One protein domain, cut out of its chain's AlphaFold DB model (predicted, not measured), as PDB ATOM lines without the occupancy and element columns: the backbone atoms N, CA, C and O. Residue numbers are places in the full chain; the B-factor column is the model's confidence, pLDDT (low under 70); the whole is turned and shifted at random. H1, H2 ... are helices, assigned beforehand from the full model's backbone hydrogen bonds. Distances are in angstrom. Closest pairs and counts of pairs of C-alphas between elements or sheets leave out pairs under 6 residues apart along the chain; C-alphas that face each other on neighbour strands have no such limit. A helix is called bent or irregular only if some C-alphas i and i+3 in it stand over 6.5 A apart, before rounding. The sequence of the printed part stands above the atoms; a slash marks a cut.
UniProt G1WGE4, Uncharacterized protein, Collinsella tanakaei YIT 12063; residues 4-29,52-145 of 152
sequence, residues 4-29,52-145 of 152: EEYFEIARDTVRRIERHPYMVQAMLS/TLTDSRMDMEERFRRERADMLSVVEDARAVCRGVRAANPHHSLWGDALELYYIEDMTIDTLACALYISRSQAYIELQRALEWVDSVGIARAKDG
ATOM      1  N   GLU A   4      26.125 -61.844  -3.876       97.62
ATOM      2  CA  GLU A   4      25.223 -61.705  -5.022       97.62
ATOM      3  C   GLU A   4      25.812 -62.353  -6.281       97.62
ATOM      4  O   GLU A   4      25.155 -63.188  -6.897       97.62
ATOM      5  N   GLU A   5      27.071 -62.053  -6.624       97.56
ATOM      6  CA  GLU A   5      27.759 -62.670  -7.768       97.56
ATOM      7  C   GLU A   5      27.808 -64.198  -7.641       97.56
ATOM      8  O   GLU A   5      27.556 -64.921  -8.604       97.56
ATOM      9  N   TYR A   6      28.118 -64.697  -6.443       97.81
ATOM     10  CA  TYR A   6      28.172 -66.126  -6.160       97.81
ATOM     11  C   TYR A   6      26.812 -66.808  -6.373       97.81
ATOM     12  O   TYR A   6      26.727 -67.849  -7.031       97.81
ATOM     13  N   PHE A   7      25.738 -66.220  -5.848       97.94
ATOM     14  CA  PHE A   7      24.401 -66.789  -5.967       97.94
ATOM     15  C   PHE A   7      23.796 -66.619  -7.368       97.94
ATOM     16  O   PHE A   7      23.086 -67.517  -7.819       97.94
ATOM     17  N   GLU A   8      24.117 -65.551  -8.103       97.81
ATOM     18  CA  GLU A   8      23.732 -65.424  -9.516       97.81
ATOM     19  C   GLU A   8      24.417 -66.486 -10.388       97.81
ATOM     20  O   GLU A   8      23.772 -67.080 -11.252       97.81
ATOM     21  N   ILE A   9      25.684 -66.835 -10.117       97.44
ATOM     22  CA  ILE A   9      26.343 -67.971 -10.786       97.44
ATOM     23  C   ILE A   9      25.580 -69.277 -10.518       97.44
ATOM     24  O   ILE A   9      25.362 -70.069 -11.443       97.44
ATOM     25  N   ALA A  10      25.153 -69.511  -9.274       96.50
ATOM     26  CA  ALA A  10      24.361 -70.689  -8.928       96.50
ATOM     27  C   ALA A  10      23.003 -70.689  -9.650       96.50
ATOM     28  O   ALA A  10      22.626 -71.702 -10.241       96.50
ATOM     29  N   ARG A  11      22.313 -69.546  -9.688       96.88
ATOM     30  CA  ARG A  11      21.026 -69.363 -10.373       96.88
ATOM     31  C   ARG A  11      21.116 -69.609 -11.874       96.88
ATOM     32  O   ARG A  11      20.314 -70.351 -12.445       96.88
ATOM     33  N   ASP A  12      22.125 -69.048 -12.526       96.38
ATOM     34  CA  ASP A  12      22.389 -69.309 -13.940       96.38
ATOM     35  C   ASP A  12      22.724 -70.783 -14.192       96.38
ATOM     36  O   ASP A  12      22.331 -71.347 -15.217       96.38
ATOM     37  N   THR A  13      23.407 -71.432 -13.248       94.12
ATOM     38  CA  THR A  13      23.705 -72.867 -13.318       94.12
ATOM     39  C   THR A  13      22.436 -73.713 -13.199       94.12
ATOM     40  O   THR A  13      22.262 -74.634 -13.998       94.12
ATOM     41  N   VAL A  14      21.502 -73.373 -12.301       92.62
ATOM     42  CA  VAL A  14      20.175 -74.017 -12.222       92.62
ATOM     43  C   VAL A  14      19.454 -73.915 -13.565       92.62
ATOM     44  O   VAL A  14      19.080 -74.933 -14.147       92.62
ATOM     45  N   ARG A  15      19.363 -72.709 -14.133       93.06
ATOM     46  CA  ARG A  15      18.729 -72.489 -15.444       93.06
ATOM     47  C   ARG A  15      19.396 -73.290 -16.562       93.06
ATOM     48  O   ARG A  15      18.722 -73.760 -17.480       93.06
ATOM     49  N   ARG A  16      20.723 -73.449 -16.523       88.88
ATOM     50  CA  ARG A  16      21.459 -74.298 -17.477       88.88
ATOM     51  C   ARG A  16      21.105 -75.771 -17.301       88.88
ATOM     52  O   ARG A  16      20.855 -76.432 -18.307       88.88
ATOM     53  N   ILE A  17      21.031 -76.265 -16.065       85.88
ATOM     54  CA  ILE A  17      20.618 -77.642 -15.760       85.88
ATOM     55  C   ILE A  17      19.197 -77.904 -16.275       85.88
ATOM     56  O   ILE A  17      18.976 -78.922 -16.927       85.88
ATOM     57  N   GLU A  18      18.252 -76.992 -16.047       82.25
ATOM     58  CA  GLU A  18      16.862 -77.136 -16.506       82.25
ATOM     59  C   GLU A  18      16.721 -77.102 -18.033       82.25
ATOM     60  O   GLU A  18      15.876 -77.790 -18.606       82.25
ATOM     61  N   ARG A  19      17.577 -76.339 -18.722       73.94
ATOM     62  CA  ARG A  19      17.632 -76.299 -20.195       73.94
ATOM     63  C   ARG A  19      18.362 -77.501 -20.802       73.94
ATOM     64  O   ARG A  19      18.168 -77.805 -21.982       73.94
ATOM     65  N   HIS A  20      19.180 -78.199 -20.019       64.62
ATOM     66  CA  HIS A  20      20.052 -79.280 -20.479       64.62
ATOM     67  C   HIS A  20      19.327 -80.471 -21.149       64.62
ATOM     68  O   HIS A  20      19.845 -80.976 -22.152       64.62
ATOM     69  N   PRO A  21      18.133 -80.924 -20.701       62.16
ATOM     70  CA  PRO A  21      17.387 -81.990 -21.376       62.16
ATOM     71  C   PRO A  21      17.044 -81.640 -22.829       62.16
ATOM     72  O   PRO A  21      17.145 -82.488 -23.715       62.16
ATOM     73  N   TYR A  22      16.710 -80.376 -23.100       59.78
ATOM     74  CA  TYR A  22      16.369 -79.908 -24.444       59.78
ATOM     75  C   TYR A  22      17.590 -79.840 -25.365       59.78
ATOM     76  O   TYR A  22      17.471 -80.113 -26.557       59.78
ATOM     77  N   MET A  23      18.771 -79.526 -24.825       58.16
ATOM     78  CA  MET A  23      20.018 -79.509 -25.594       58.16
ATOM     79  C   MET A  23      20.459 -80.916 -26.000       58.16
ATOM     80  O   MET A  23      20.746 -81.138 -27.174       58.16
ATOM     81  N   VAL A  24      20.436 -81.880 -25.071       60.06
ATOM     82  CA  VAL A  24      20.761 -83.286 -25.370       60.06
ATOM     83  C   VAL A  24      19.775 -83.855 -26.390       60.06
ATOM     84  O   VAL A  24      20.192 -84.450 -27.382       60.06
ATOM     85  N   GLN A  25      18.474 -83.595 -26.228       60.97
ATOM     86  CA  GLN A  25      17.458 -84.043 -27.181       60.97
ATOM     87  C   GLN A  25      17.634 -83.409 -28.572       60.97
ATOM     88  O   GLN A  25      17.499 -84.096 -29.589       60.97
ATOM     89  N   ALA A  26      17.963 -82.116 -28.644       59.34
ATOM     90  CA  ALA A  26      18.232 -81.428 -29.906       59.34
ATOM     91  C   ALA A  26      19.508 -81.946 -30.593       59.34
ATOM     92  O   ALA A  26      19.556 -82.010 -31.822       59.34
ATOM     93  N   MET A  27      20.526 -82.338 -29.822       59.28
ATOM     94  CA  MET A  27      21.755 -82.945 -30.341       59.28
ATOM     95  C   MET A  27      21.502 -84.367 -30.854       59.28
ATOM     96  O   MET A  27      21.803 -84.635 -32.016       59.28
ATOM     97  N   LEU A  28      20.834 -85.219 -30.067       58.19
ATOM     98  CA  LEU A  28      20.419 -86.565 -30.485       58.19
ATOM     99  C   LEU A  28      19.578 -86.525 -31.768       58.19
ATOM    100  O   LEU A  28      19.807 -87.312 -32.680       58.19
ATOM    101  N   SER A  29      18.659 -85.562 -31.887       58.53
ATOM    102  CA  SER A  29      17.824 -85.395 -33.087       58.53
ATOM    103  C   SER A  29      18.627 -84.982 -34.332       58.53
ATOM    104  O   SER A  29      18.240 -85.295 -35.454       58.53
ATOM    105  N   THR A  52      33.803 -97.091 -33.803       65.81
ATOM    106  CA  THR A  52      34.338 -95.727 -33.630       65.81
ATOM    107  C   THR A  52      33.233 -94.704 -33.341       65.81
ATOM    108  O   THR A  52      33.410 -93.818 -32.504       65.81
ATOM    109  N   LEU A  53      32.065 -94.844 -33.979       62.16
ATOM    110  CA  LEU A  53      30.881 -94.024 -33.703       62.16
ATOM    111  C   LEU A  53      30.296 -94.303 -32.312       62.16
ATOM    112  O   LEU A  53      29.911 -93.369 -31.610       62.16
ATOM    113  N   THR A  54      30.261 -95.571 -31.895       66.19
ATOM    114  CA  THR A  54      29.802 -95.957 -30.551       66.19
ATOM    115  C   THR A  54      30.739 -95.420 -29.469       66.19
ATOM    116  O   THR A  54      30.255 -94.816 -28.514       66.19
ATOM    117  N   ASP A  55      32.054 -95.561 -29.653       67.00
ATOM    118  CA  ASP A  55      33.085 -95.051 -28.741       67.00
ATOM    119  C   ASP A  55      33.003 -93.514 -28.642       67.00
ATOM    120  O   ASP A  55      32.925 -92.962 -27.546       67.00
ATOM    121  N   SER A  56      32.870 -92.813 -29.777       66.50
ATOM    122  CA  SER A  56      32.710 -91.347 -29.806       66.50
ATOM    123  C   SER A  56      31.439 -90.874 -29.090       66.50
ATOM    124  O   SER A  56      31.444 -89.843 -28.415       66.50
ATOM    125  N   ARG A  57      30.339 -91.628 -29.217       69.06
ATOM    126  CA  ARG A  57      29.091 -91.345 -28.500       69.06
ATOM    127  C   ARG A  57      29.250 -91.580 -27.000       69.06
ATOM    128  O   ARG A  57      28.807 -90.751 -26.212       69.06
ATOM    129  N   MET A  58      29.893 -92.678 -26.605       71.75
ATOM    130  CA  MET A  58      30.164 -92.987 -25.199       71.75
ATOM    131  C   MET A  58      31.023 -91.904 -24.536       71.75
ATOM    132  O   MET A  58      30.690 -91.456 -23.438       71.75
ATOM    133  N   ASP A  59      32.065 -91.430 -25.220       78.81
ATOM    134  CA  ASP A  59      32.918 -90.339 -24.739       78.81
ATOM    135  C   ASP A  59      32.135 -89.027 -24.584       78.81
ATOM    136  O   ASP A  59      32.314 -88.286 -23.612       78.81
ATOM    137  N   MET A  60      31.223 -88.749 -25.518       70.56
ATOM    138  CA  MET A  60      30.359 -87.574 -25.460       70.56
ATOM    139  C   MET A  60      29.351 -87.654 -24.304       70.56
ATOM    140  O   MET A  60      29.211 -86.693 -23.545       70.56
ATOM    141  N   GLU A  61      28.675 -88.791 -24.130       76.62
ATOM    142  CA  GLU A  61      27.745 -89.021 -23.018       76.62
ATOM    143  C   GLU A  61      28.448 -88.915 -21.658       76.62
ATOM    144  O   GLU A  61      27.910 -88.319 -20.724       76.62
ATOM    145  N   GLU A  62      29.664 -89.453 -21.540       78.38
ATOM    146  CA  GLU A  62      30.492 -89.331 -20.338       78.38
ATOM    147  C   GLU A  62      30.902 -87.885 -20.062       78.38
ATOM    148  O   GLU A  62      30.823 -87.435 -18.916       78.38
ATOM    149  N   ARG A  63      31.258 -87.116 -21.094       78.69
ATOM    150  CA  ARG A  63      31.542 -85.688 -20.938       78.69
ATOM    151  C   ARG A  63      30.326 -84.921 -20.417       78.69
ATOM    152  O   ARG A  63      30.469 -84.161 -19.463       78.69
ATOM    153  N   PHE A  64      29.139 -85.155 -20.979       77.25
ATOM    154  CA  PHE A  64      27.906 -84.515 -20.508       77.25
ATOM    155  C   PHE A  64      27.530 -84.931 -19.087       77.25
ATOM    156  O   PHE A  64      27.053 -84.112 -18.302       77.25
ATOM    157  N   ARG A  65      27.754 -86.200 -18.733       82.50
ATOM    158  CA  ARG A  65      27.526 -86.700 -17.375       82.50
ATOM    159  C   ARG A  65      28.409 -85.971 -16.365       82.50
ATOM    160  O   ARG A  65      27.899 -85.561 -15.324       82.50
ATOM    161  N   ARG A  66      29.695 -85.785 -16.683       86.31
ATOM    162  CA  ARG A  66      30.645 -85.038 -15.843       86.31
ATOM    163  C   ARG A  66      30.261 -83.570 -15.724       86.31
ATOM    164  O   ARG A  66      30.100 -83.089 -14.615       86.31
ATOM    165  N   GLU A  67      29.993 -82.905 -16.844       86.31
ATOM    166  CA  GLU A  67      29.581 -81.496 -16.848       86.31
ATOM    167  C   GLU A  67      28.304 -81.271 -16.022       86.31
ATOM    168  O   GLU A  67      28.214 -80.332 -15.232       86.31
ATOM    169  N   ARG A  68      27.325 -82.179 -16.126       84.62
ATOM    170  CA  ARG A  68      26.122 -82.136 -15.289       84.62
ATOM    171  C   ARG A  68      26.431 -82.353 -13.807       84.62
ATOM    172  O   ARG A  68      25.802 -81.704 -12.976       84.62
ATOM    173  N   ALA A  69      27.349 -83.256 -13.472       87.31
ATOM    174  CA  ALA A  69      27.767 -83.476 -12.090       87.31
ATOM    175  C   ALA A  69      28.459 -82.234 -11.507       87.31
ATOM    176  O   ALA A  69      28.136 -81.837 -10.389       87.31
ATOM    177  N   ASP A  70      29.316 -81.573 -12.286       90.69
ATOM    178  CA  ASP A  70      29.990 -80.337 -11.885       90.69
ATOM    179  C   ASP A  70      28.976 -79.211 -11.635       90.69
ATOM    180  O   ASP A  70      29.005 -78.564 -10.588       90.69
ATOM    181  N   MET A  71      28.009 -79.027 -12.543       91.06
ATOM    182  CA  MET A  71      26.932 -78.045 -12.360       91.06
ATOM    183  C   MET A  71      26.088 -78.335 -11.111       91.06
ATOM    184  O   MET A  71      25.771 -77.420 -10.353       91.06
ATOM    185  N   LEU A  72      25.740 -79.602 -10.866       89.44
ATOM    186  CA  LEU A  72      25.014 -79.993  -9.654       89.44
ATOM    187  C   LEU A  72      25.835 -79.730  -8.389       89.44
ATOM    188  O   LEU A  72      25.269 -79.309  -7.384       89.44
ATOM    189  N   SER A  73      27.156 -79.922  -8.440       93.75
ATOM    190  CA  SER A  73      28.044 -79.607  -7.321       93.75
ATOM    191  C   SER A  73      28.032 -78.116  -6.984       93.75
ATOM    192  O   SER A  73      28.043 -77.776  -5.807       93.75
ATOM    193  N   VAL A  74      27.987 -77.230  -7.986       94.88
ATOM    194  CA  VAL A  74      27.886 -75.774  -7.769       94.88
ATOM    195  C   VAL A  74      26.571 -75.415  -7.072       94.88
ATOM    196  O   VAL A  74      26.566 -74.661  -6.101       94.88
ATOM    197  N   VAL A  75      25.452 -75.980  -7.533       94.44
ATOM    198  CA  VAL A  75      24.134 -75.725  -6.929       94.44
ATOM    199  C   VAL A  75      24.066 -76.256  -5.496       94.44
ATOM    200  O   VAL A  75      23.556 -75.575  -4.607       94.44
ATOM    201  N   GLU A  76      24.606 -77.449  -5.244       94.75
ATOM    202  CA  GLU A  76      24.621 -78.026  -3.898       94.75
ATOM    203  C   GLU A  76      25.531 -77.241  -2.942       94.75
ATOM    204  O   GLU A  76      25.198 -77.084  -1.765       94.75
ATOM    205  N   ASP A  77      26.638 -76.685  -3.440       95.38
ATOM    206  CA  ASP A  77      27.499 -75.790  -2.664       95.38
ATOM    207  C   ASP A  77      26.745 -74.525  -2.227       95.38
ATOM    208  O   ASP A  77      26.774 -74.144  -1.055       95.38
ATOM    209  N   ALA A  78      25.972 -73.917  -3.130       96.19
ATOM    210  CA  ALA A  78      25.125 -72.772  -2.809       96.19
ATOM    211  C   ALA A  78      23.999 -73.126  -1.819       96.19
ATOM    212  O   ALA A  78      23.769 -72.382  -0.863       96.19
ATOM    213  N   ARG A  79      23.359 -74.296  -1.953       95.75
ATOM    214  CA  ARG A  79      22.387 -74.791  -0.956       95.75
ATOM    215  C   ARG A  79      23.019 -74.999   0.417       95.75
ATOM    216  O   ARG A  79      22.383 -74.721   1.436       95.75
ATOM    217  N   ALA A  80      24.271 -75.452   0.476       95.38
ATOM    218  CA  ALA A  80      25.000 -75.563   1.734       95.38
ATOM    219  C   ALA A  80      25.185 -74.196   2.410       95.38
ATOM    220  O   ALA A  80      24.997 -74.101   3.622       95.38
ATOM    221  N   VAL A  81      25.452 -73.136   1.639       96.06
ATOM    222  CA  VAL A  81      25.471 -71.755   2.155       96.06
ATOM    223  C   VAL A  81      24.112 -71.373   2.738       96.06
ATOM    224  O   VAL A  81      24.061 -70.916   3.878       96.06
ATOM    225  N   CYS A  82      23.004 -71.628   2.035       95.31
ATOM    226  CA  CYS A  82      21.663 -71.338   2.557       95.31
ATOM    227  C   CYS A  82      21.381 -72.073   3.877       95.31
ATOM    228  O   CYS A  82      20.835 -71.489   4.813       95.31
ATOM    229  N   ARG A  83      21.780 -73.348   3.996       94.12
ATOM    230  CA  ARG A  83      21.662 -74.113   5.251       94.12
ATOM    231  C   ARG A  83      22.492 -73.501   6.380       94.12
ATOM    232  O   ARG A  83      21.985 -73.366   7.492       94.12
ATOM    233  N   GLY A  84      23.725 -73.094   6.095       93.75
ATOM    234  CA  GLY A  84      24.586 -72.428   7.069       93.75
ATOM    235  C   GLY A  84      24.028 -71.074   7.526       93.75
ATOM    236  O   GLY A  84      23.987 -70.804   8.726       93.75
ATOM    237  N   VAL A  85      23.473 -70.271   6.611       94.44
ATOM    238  CA  VAL A  85      22.788 -69.006   6.941       94.44
ATOM    239  C   VAL A  85      21.624 -69.244   7.908       94.44
ATOM    240  O   VAL A  85      21.519 -68.521   8.899       94.44
ATOM    241  N   ARG A  86      20.782 -70.266   7.675       93.12
ATOM    242  CA  ARG A  86      19.690 -70.624   8.606       93.12
ATOM    243  C   ARG A  86      20.216 -70.994   9.990       93.12
ATOM    244  O   ARG A  86      19.654 -70.560  10.989       93.12
ATOM    245  N   ALA A  87      21.287 -71.785  10.044       91.00
ATOM    246  CA  ALA A  87      21.872 -72.244  11.300       91.00
ATOM    247  C   ALA A  87      22.489 -71.094  12.114       91.00
ATOM    248  O   ALA A  87      22.312 -71.036  13.329       91.00
ATOM    249  N   ALA A  88      23.178 -70.165  11.450       92.12
ATOM    250  CA  ALA A  88      23.859 -69.049  12.102       92.12
ATOM    251  C   ALA A  88      22.905 -67.945  12.589       92.12
ATOM    252  O   ALA A  88      23.262 -67.180  13.483       92.12
ATOM    253  N   ASN A  89      21.708 -67.841  12.002       91.50
ATOM    254  CA  ASN A  89      20.808 -66.706  12.205       91.50
ATOM    255  C   ASN A  89      19.407 -67.139  12.684       91.50
ATOM    256  O   ASN A  89      18.414 -66.881  12.000       91.50
ATOM    257  N   PRO A  90      19.270 -67.740  13.882       88.38
ATOM    258  CA  PRO A  90      17.979 -68.224  14.386       88.38
ATOM    259  C   PRO A  90      16.946 -67.103  14.604       88.38
ATOM    260  O   PRO A  90      15.744 -67.349  14.565       88.38
ATOM    261  N   HIS A  91      17.401 -65.864  14.812       88.50
ATOM    262  CA  HIS A  91      16.537 -64.686  14.948       88.50
ATOM    263  C   HIS A  91      16.165 -64.035  13.606       88.50
ATOM    264  O   HIS A  91      15.312 -63.151  13.574       88.50
ATOM    265  N   HIS A  92      16.769 -64.485  12.503       89.62
ATOM    266  CA  HIS A  92      16.481 -64.034  11.143       89.62
ATOM    267  C   HIS A  92      16.123 -65.235  10.260       89.62
ATOM    268  O   HIS A  92      16.790 -65.541   9.271       89.62
ATOM    269  N   SER A  93      15.043 -65.927  10.632       88.19
ATOM    270  CA  SER A  93      14.632 -67.202  10.028       88.19
ATOM    271  C   SER A  93      14.396 -67.137   8.517       88.19
ATOM    272  O   SER A  93      14.513 -68.152   7.842       88.19
ATOM    273  N   LEU A  94      14.088 -65.953   7.976       93.25
ATOM    274  CA  LEU A  94      13.778 -65.764   6.559       93.25
ATOM    275  C   LEU A  94      15.014 -65.723   5.656       93.25
ATOM    276  O   LEU A  94      14.868 -65.913   4.457       93.25
ATOM    277  N   TRP A  95      16.217 -65.466   6.175       95.94
ATOM    278  CA  TRP A  95      17.380 -65.176   5.325       95.94
ATOM    279  C   TRP A  95      17.806 -66.359   4.461       95.94
ATOM    280  O   TRP A  95      17.984 -66.214   3.254       95.94
ATOM    281  N   GLY A  96      17.939 -67.542   5.061       93.56
ATOM    282  CA  GLY A  96      18.320 -68.730   4.301       93.56
ATOM    283  C   GLY A  96      17.235 -69.175   3.318       93.56
ATOM    284  O   GLY A  96      17.564 -69.601   2.214       93.56
ATOM    285  N   ASP A  97      15.960 -69.018   3.686       94.94
ATOM    286  CA  ASP A  97      14.832 -69.300   2.790       94.94
ATOM    287  C   ASP A  97      14.767 -68.298   1.635       94.94
ATOM    288  O   ASP A  97      14.567 -68.699   0.494       94.94
ATOM    289  N   ALA A  98      14.997 -67.010   1.899       97.06
ATOM    290  CA  ALA A  98      14.999 -65.975   0.875       97.06
ATOM    291  C   ALA A  98      16.078 -66.223  -0.185       97.06
ATOM    292  O   ALA A  98      15.785 -66.158  -1.378       97.06
ATOM    293  N   LEU A  99      17.298 -66.562   0.247       97.44
ATOM    294  CA  LEU A  99      18.400 -66.895  -0.656       97.44
ATOM    295  C   LEU A  99      18.092 -68.145  -1.488       97.44
ATOM    296  O   LEU A  99      18.256 -68.128  -2.708       97.44
ATOM    297  N   GLU A 100      17.631 -69.223  -0.851       96.56
ATOM    298  CA  GLU A 100      17.370 -70.485  -1.545       96.56
ATOM    299  C   GLU A 100      16.214 -70.368  -2.540       96.56
ATOM    300  O   GLU A 100      16.368 -70.738  -3.702       96.56
ATOM    301  N   LEU A 101      15.084 -69.790  -2.130       96.19
ATOM    302  CA  LEU A 101      13.921 -69.645  -3.001       96.19
ATOM    303  C   LEU A 101      14.201 -68.705  -4.181       96.19
ATOM    304  O   LEU A 101      13.787 -68.980  -5.304       96.19
ATOM    305  N   TYR A 102      14.914 -67.599  -3.955       98.06
ATOM    306  CA  TYR A 102      15.184 -66.636  -5.022       98.06
ATOM    307  C   TYR A 102      16.227 -67.134  -6.027       98.06
ATOM    308  O   TYR A 102      16.006 -67.045  -7.236       98.06
ATOM    309  N   TYR A 103      17.363 -67.645  -5.545       97.38
ATOM    310  CA  TYR A 103      18.488 -67.997  -6.413       97.38
ATOM    311  C   TYR A 103      18.473 -69.452  -6.867       97.38
ATOM    312  O   TYR A 103      18.824 -69.726  -8.009       97.38
ATOM    313  N   ILE A 104      18.080 -70.389  -6.003       94.81
ATOM    314  CA  ILE A 104      18.154 -71.819  -6.323       94.81
ATOM    315  C   ILE A 104      16.851 -72.319  -6.935       94.81
ATOM    316  O   ILE A 104      16.890 -73.046  -7.919       94.81
ATOM    317  N   GLU A 105      15.706 -71.881  -6.416       93.81
ATOM    318  CA  GLU A 105      14.393 -72.208  -6.993       93.81
ATOM    319  C   GLU A 105      13.955 -71.201  -8.081       93.81
ATOM    320  O   GLU A 105      12.807 -71.208  -8.522       93.81
ATOM    321  N   ASP A 106      14.870 -70.316  -8.503       96.12
ATOM    322  CA  ASP A 106      14.703 -69.306  -9.562       96.12
ATOM    323  C   ASP A 106      13.432 -68.438  -9.429       96.12
ATOM    324  O   ASP A 106      12.872 -67.956 -10.419       96.12
ATOM    325  N   MET A 107      12.958 -68.192  -8.205       95.81
ATOM    326  CA  MET A 107      11.735 -67.419  -8.007       95.81
ATOM    327  C   MET A 107      11.918 -65.940  -8.361       95.81
ATOM    328  O   MET A 107      12.984 -65.335  -8.210       95.81
ATOM    329  N   THR A 108      10.826 -65.316  -8.801       96.94
ATOM    330  CA  THR A 108      10.737 -63.850  -8.862       96.94
ATOM    331  C   THR A 108      10.539 -63.277  -7.458       96.94
ATOM    332  O   THR A 108      10.079 -63.982  -6.561       96.94
ATOM    333  N   ILE A 109      10.816 -61.982  -7.259       97.31
ATOM    334  CA  ILE A 109      10.554 -61.315  -5.968       97.31
ATOM    335  C   ILE A 109       9.068 -61.394  -5.582       97.31
ATOM    336  O   ILE A 109       8.745 -61.541  -4.407       97.31
ATOM    337  N   ASP A 110       8.156 -61.332  -6.554       97.44
ATOM    338  CA  ASP A 110       6.719 -61.431  -6.296       97.44
ATOM    339  C   ASP A 110       6.325 -62.842  -5.827       97.44
ATOM    340  O   ASP A 110       5.594 -62.993  -4.848       97.44
ATOM    341  N   THR A 111       6.869 -63.884  -6.460       97.56
ATOM    342  CA  THR A 111       6.664 -65.278  -6.032       97.56
ATOM    343  C   THR A 111       7.296 -65.548  -4.667       97.56
ATOM    344  O   THR A 111       6.671 -66.190  -3.825       97.56
ATOM    345  N   LEU A 112       8.493 -65.010  -4.422       96.44
ATOM    346  CA  LEU A 112       9.193 -65.106  -3.144       96.44
ATOM    347  C   LEU A 112       8.368 -64.496  -2.005       96.44
ATOM    348  O   LEU A 112       8.200 -65.115  -0.958       96.44
ATOM    349  N   ALA A 113       7.831 -63.293  -2.215       97.56
ATOM    350  CA  ALA A 113       7.008 -62.605  -1.226       97.56
ATOM    351  C   ALA A 113       5.763 -63.427  -0.855       97.56
ATOM    352  O   ALA A 113       5.453 -63.582   0.327       97.56
ATOM    353  N   CYS A 114       5.102 -64.020  -1.857       97.50
ATOM    354  CA  CYS A 114       3.989 -64.943  -1.646       97.50
ATOM    355  C   CYS A 114       4.412 -66.197  -0.866       97.50
ATOM    356  O   CYS A 114       3.709 -66.590   0.061       97.50
ATOM    357  N   ALA A 115       5.550 -66.808  -1.212       95.38
ATOM    358  CA  ALA A 115       6.051 -68.018  -0.557       95.38
ATOM    359  C   ALA A 115       6.429 -67.783   0.916       95.38
ATOM    360  O   ALA A 115       6.199 -68.646   1.759       95.38
ATOM    361  N   LEU A 116       6.969 -66.603   1.230       94.38
ATOM    362  CA  LEU A 116       7.358 -66.208   2.585       94.38
ATOM    363  C   LEU A 116       6.223 -65.541   3.382       94.38
ATOM    364  O   LEU A 116       6.426 -65.194   4.542       94.38
ATOM    365  N   TYR A 117       5.038 -65.355   2.788       96.94
ATOM    366  CA  TYR A 117       3.893 -64.658   3.393       96.94
ATOM    367  C   TYR A 117       4.218 -63.236   3.891       96.94
ATOM    368  O   TYR A 117       3.714 -62.785   4.922       96.94
ATOM    369  N   ILE A 118       5.046 -62.505   3.143       97.31
ATOM    370  CA  ILE A 118       5.466 -61.131   3.454       97.31
ATOM    371  C   ILE A 118       5.188 -60.188   2.283       97.31
ATOM    372  O   ILE A 118       4.841 -60.602   1.179       97.31
ATOM    373  N   SER A 119       5.333 -58.882   2.511       98.12
ATOM    374  CA  SER A 119       5.211 -57.907   1.426       98.12
ATOM    375  C   SER A 119       6.399 -57.993   0.462       98.12
ATOM    376  O   SER A 119       7.513 -58.342   0.854       98.12
ATOM    377  N   ARG A 120       6.181 -57.590  -0.797       97.94
ATOM    378  CA  ARG A 120       7.228 -57.501  -1.831       97.94
ATOM    379  C   ARG A 120       8.445 -56.697  -1.364       97.94
ATOM    380  O   ARG A 120       9.582 -57.122  -1.547       97.94
ATOM    381  N   SER A 121       8.203 -55.550  -0.729       98.00
ATOM    382  CA  SER A 121       9.267 -54.696  -0.195       98.00
ATOM    383  C   SER A 121      10.031 -55.379   0.937       98.00
ATOM    384  O   SER A 121      11.251 -55.274   0.988       98.00
ATOM    385  N   GLN A 122       9.336 -56.105   1.820       97.56
ATOM    386  CA  GLN A 122       9.994 -56.843   2.896       97.56
ATOM    387  C   GLN A 122      10.846 -57.988   2.345       97.56
ATOM    388  O   GLN A 122      11.973 -58.154   2.791       97.56
ATOM    389  N   ALA A 123      10.350 -58.733   1.352       97.50
ATOM    390  CA  ALA A 123      11.111 -59.805   0.711       97.50
ATOM    391  C   ALA A 123      12.427 -59.291   0.117       97.50
ATOM    392  O   ALA A 123      13.474 -59.899   0.320       97.50
ATOM    393  N   TYR A 124      12.387 -58.132  -0.547       97.38
ATOM    394  CA  TYR A 124      13.588 -57.477  -1.056       97.38
ATOM    395  C   TYR A 124      14.563 -57.078   0.065       97.38
ATOM    396  O   TYR A 124      15.759 -57.332  -0.041       97.38
ATOM    397  N   ILE A 125      14.057 -56.501   1.162       97.75
ATOM    398  CA  ILE A 125      14.881 -56.105   2.315       97.75
ATOM    399  C   ILE A 125      15.543 -57.318   2.979       97.75
ATOM    400  O   ILE A 125      16.727 -57.259   3.295       97.75
ATOM    401  N   GLU A 126      14.804 -58.405   3.204       97.06
ATOM    402  CA  GLU A 126      15.360 -59.613   3.827       97.06
ATOM    403  C   GLU A 126      16.400 -60.289   2.932       97.06
ATOM    404  O   GLU A 126      17.448 -60.699   3.427       97.06
ATOM    405  N   LEU A 127      16.156 -60.348   1.618       97.75
ATOM    406  CA  LEU A 127      17.124 -60.870   0.656       97.75
ATOM    407  C   LEU A 127      18.423 -60.050   0.671       97.75
ATOM    408  O   LEU A 127      19.508 -60.615   0.789       97.75
ATOM    409  N   GLN A 128      18.312 -58.720   0.620       97.88
ATOM    410  CA  GLN A 128      19.467 -57.824   0.633       97.88
ATOM    411  C   GLN A 128      20.265 -57.939   1.938       97.88
ATOM    412  O   GLN A 128      21.488 -58.049   1.911       97.88
ATOM    413  N   ARG A 129      19.582 -57.987   3.086       97.38
ATOM    414  CA  ARG A 129      20.228 -58.174   4.395       97.38
ATOM    415  C   ARG A 129      20.937 -59.517   4.506       97.38
ATOM    416  O   ARG A 129      22.021 -59.580   5.078       97.38
ATOM    417  N   ALA A 130      20.346 -60.576   3.957       97.06
ATOM    418  CA  ALA A 130      20.975 -61.887   3.920       97.06
ATOM    419  C   ALA A 130      22.277 -61.856   3.101       97.06
ATOM    420  O   ALA A 130      23.292 -62.381   3.557       97.06
ATOM    421  N   LEU A 131      22.273 -61.202   1.934       97.81
ATOM    422  CA  LEU A 131      23.468 -61.028   1.097       97.81
ATOM    423  C   LEU A 131      24.548 -60.202   1.804       97.81
ATOM    424  O   LEU A 131      25.691 -60.646   1.889       97.81
ATOM    425  N   GLU A 132      24.180 -59.059   2.385       97.56
ATOM    426  CA  GLU A 132      25.095 -58.201   3.151       97.56
ATOM    427  C   GLU A 132      25.719 -58.946   4.335       97.56
ATOM    428  O   GLU A 132      26.914 -58.808   4.613       97.56
ATOM    429  N   TRP A 133      24.929 -59.780   5.016       96.31
ATOM    430  CA  TRP A 133      25.444 -60.639   6.069       96.31
ATOM    431  C   TRP A 133      26.463 -61.638   5.514       96.31
ATOM    432  O   TRP A 133      27.573 -61.697   6.042       96.31
ATOM    433  N   VAL A 134      26.144 -62.365   4.433       96.81
ATOM    434  CA  VAL A 134      27.074 -63.320   3.795       96.81
ATOM    435  C   VAL A 134      28.372 -62.629   3.364       96.81
ATOM    436  O   VAL A 134      29.452 -63.169   3.608       96.81
ATOM    437  N   ASP A 135      28.293 -61.429   2.795       97.12
ATOM    438  CA  ASP A 135      29.466 -60.635   2.416       97.12
ATOM    439  C   ASP A 135      30.316 -60.239   3.627       97.12
ATOM    440  O   ASP A 135      31.545 -60.320   3.580       97.12
ATOM    441  N   SER A 136      29.681 -59.865   4.740       95.44
ATOM    442  CA  SER A 136      30.401 -59.472   5.957       95.44
ATOM    443  C   SER A 136      31.179 -60.628   6.601       95.44
ATOM    444  O   SER A 136      32.219 -60.411   7.227       95.44
ATOM    445  N   VAL A 137      30.694 -61.863   6.443       93.94
ATOM    446  CA  VAL A 137      31.258 -63.057   7.089       93.94
ATOM    447  C   VAL A 137      32.145 -63.880   6.155       93.94
ATOM    448  O   VAL A 137      33.040 -64.592   6.618       93.94
ATOM    449  N   GLY A 138      31.917 -63.767   4.848       95.00
ATOM    450  CA  GLY A 138      32.517 -64.574   3.795       95.00
ATOM    451  C   GLY A 138      31.790 -65.904   3.561       95.00
ATOM    452  O   GLY A 138      31.389 -66.596   4.498       95.00
ATOM    453  N   ILE A 139      31.696 -66.313   2.290       94.44
ATOM    454  CA  ILE A 139      30.935 -67.492   1.822       94.44
ATOM    455  C   ILE A 139      31.313 -68.778   2.565       94.44
ATOM    456  O   ILE A 139      30.433 -69.511   3.009       94.44
ATOM    457  N   ALA A 140      32.611 -69.043   2.748       93.00
ATOM    458  CA  ALA A 140      33.074 -70.256   3.426       93.00
ATOM    459  C   ALA A 140      32.555 -70.340   4.871       93.00
ATOM    460  O   ALA A 140      32.045 -71.369   5.297       93.00
ATOM    461  N   ARG A 141      32.606 -69.226   5.609       91.38
ATOM    462  CA  ARG A 141      32.108 -69.178   6.986       91.38
ATOM    463  C   ARG A 141      30.583 -69.198   7.052       91.38
ATOM    464  O   ARG A 141      30.031 -69.832   7.948       91.38
ATOM    465  N   ALA A 142      29.909 -68.543   6.105       93.06
ATOM    466  CA  ALA A 142      28.458 -68.618   5.970       93.06
ATOM    467  C   ALA A 142      27.997 -70.065   5.745       93.06
ATOM    468  O   ALA A 142      27.054 -70.502   6.396       93.06
ATOM    469  N   LYS A 143      28.703 -70.824   4.893       93.56
ATOM    470  CA  LYS A 143      28.460 -72.251   4.629       93.56
ATOM    471  C   LYS A 143      28.589 -73.118   5.873       93.56
ATOM    472  O   LYS A 143      27.730 -73.960   6.118       93.56
ATOM    473  N   ASP A 144      29.606 -72.866   6.687       91.00
ATOM    474  CA  ASP A 144      29.803 -73.580   7.950       91.00
ATOM    475  C   ASP A 144      28.788 -73.165   9.038       91.00
ATOM    476  O   ASP A 144      28.828 -73.677  10.159       91.00
ATOM    477  N   GLY A 145      27.903 -72.202   8.744       80.19
ATOM    478  CA  GLY A 145      26.981 -71.606   9.710       80.19
ATOM    479  C   GLY A 145      27.703 -70.860  10.831       80.19
ATOM    480  O   GLY A 145      27.209 -70.813  11.952       80.19
TER     481      GLY A 145
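What this domain is: This is residues 4 to 29 and 52 to 145 of the 152 residues of an uncharacterized protein of Collinsella tanakaei YIT 12063 (UniProt G1WGE4). Long H2 makes the long axis, crossed by bent H1; at one end is a head where H3 lies beside H2, H5 crosses H3, H4 packs at one end of H5 and H6 packs on H2. Residues 52 to 60 of H2 stick out. The 120 printed residues hold six named helices, H1 to H6, and no named strand: all helix, loose, radius of gyration of the C-alphas 17.6 A, spans 60 by 30 by 19 A.

How they stand to each other: H1, residues 4 to 29, assigned as one helix by its hydrogen bonds, is bent: C-alphas 18 and 21 are 6.9 A apart. Its arm H1a, residues 4 to 18, touches H2, residues 52 to 88, with closest C-alphas Ala 10 and Val 75 at 5.4 A; H1b, residues 21 to 29, touches no helix. H3, residues 94 to 104, the hub, forms a hairpin with H2, closest C-alphas Cys 82 and Gly 96 at 4.6 A. H5, residues 120 to 137, touches H3 about perpendicular, 87 degrees, closest C-alphas Trp 95 and Ala 130 at 5.1 A. H4, residues 109 to 115, touches H5, closest C-alphas Ala 113 and Arg 120 at 5.1 A. H6, residues 139 to 143, touches H2, closest C-alphas Val 81 and Lys 143 at 3.9 A. Every O i to N i+4 pair in these helices and arms is within hydrogen-bond range.

Where its parts are: H1a begins at C-alpha 4 (25.223, -61.705, -5.022); H2 is 54.0 A long; H6 ends at C-alpha 143 (28.460, -72.251, 4.629).

The domain as a whole: Residues 30 to 51 are not printed, a cut of 19.5 A between C-alphas 29 and 52. Residues 20 to 29 and 52 to 57 have pLDDT under 70.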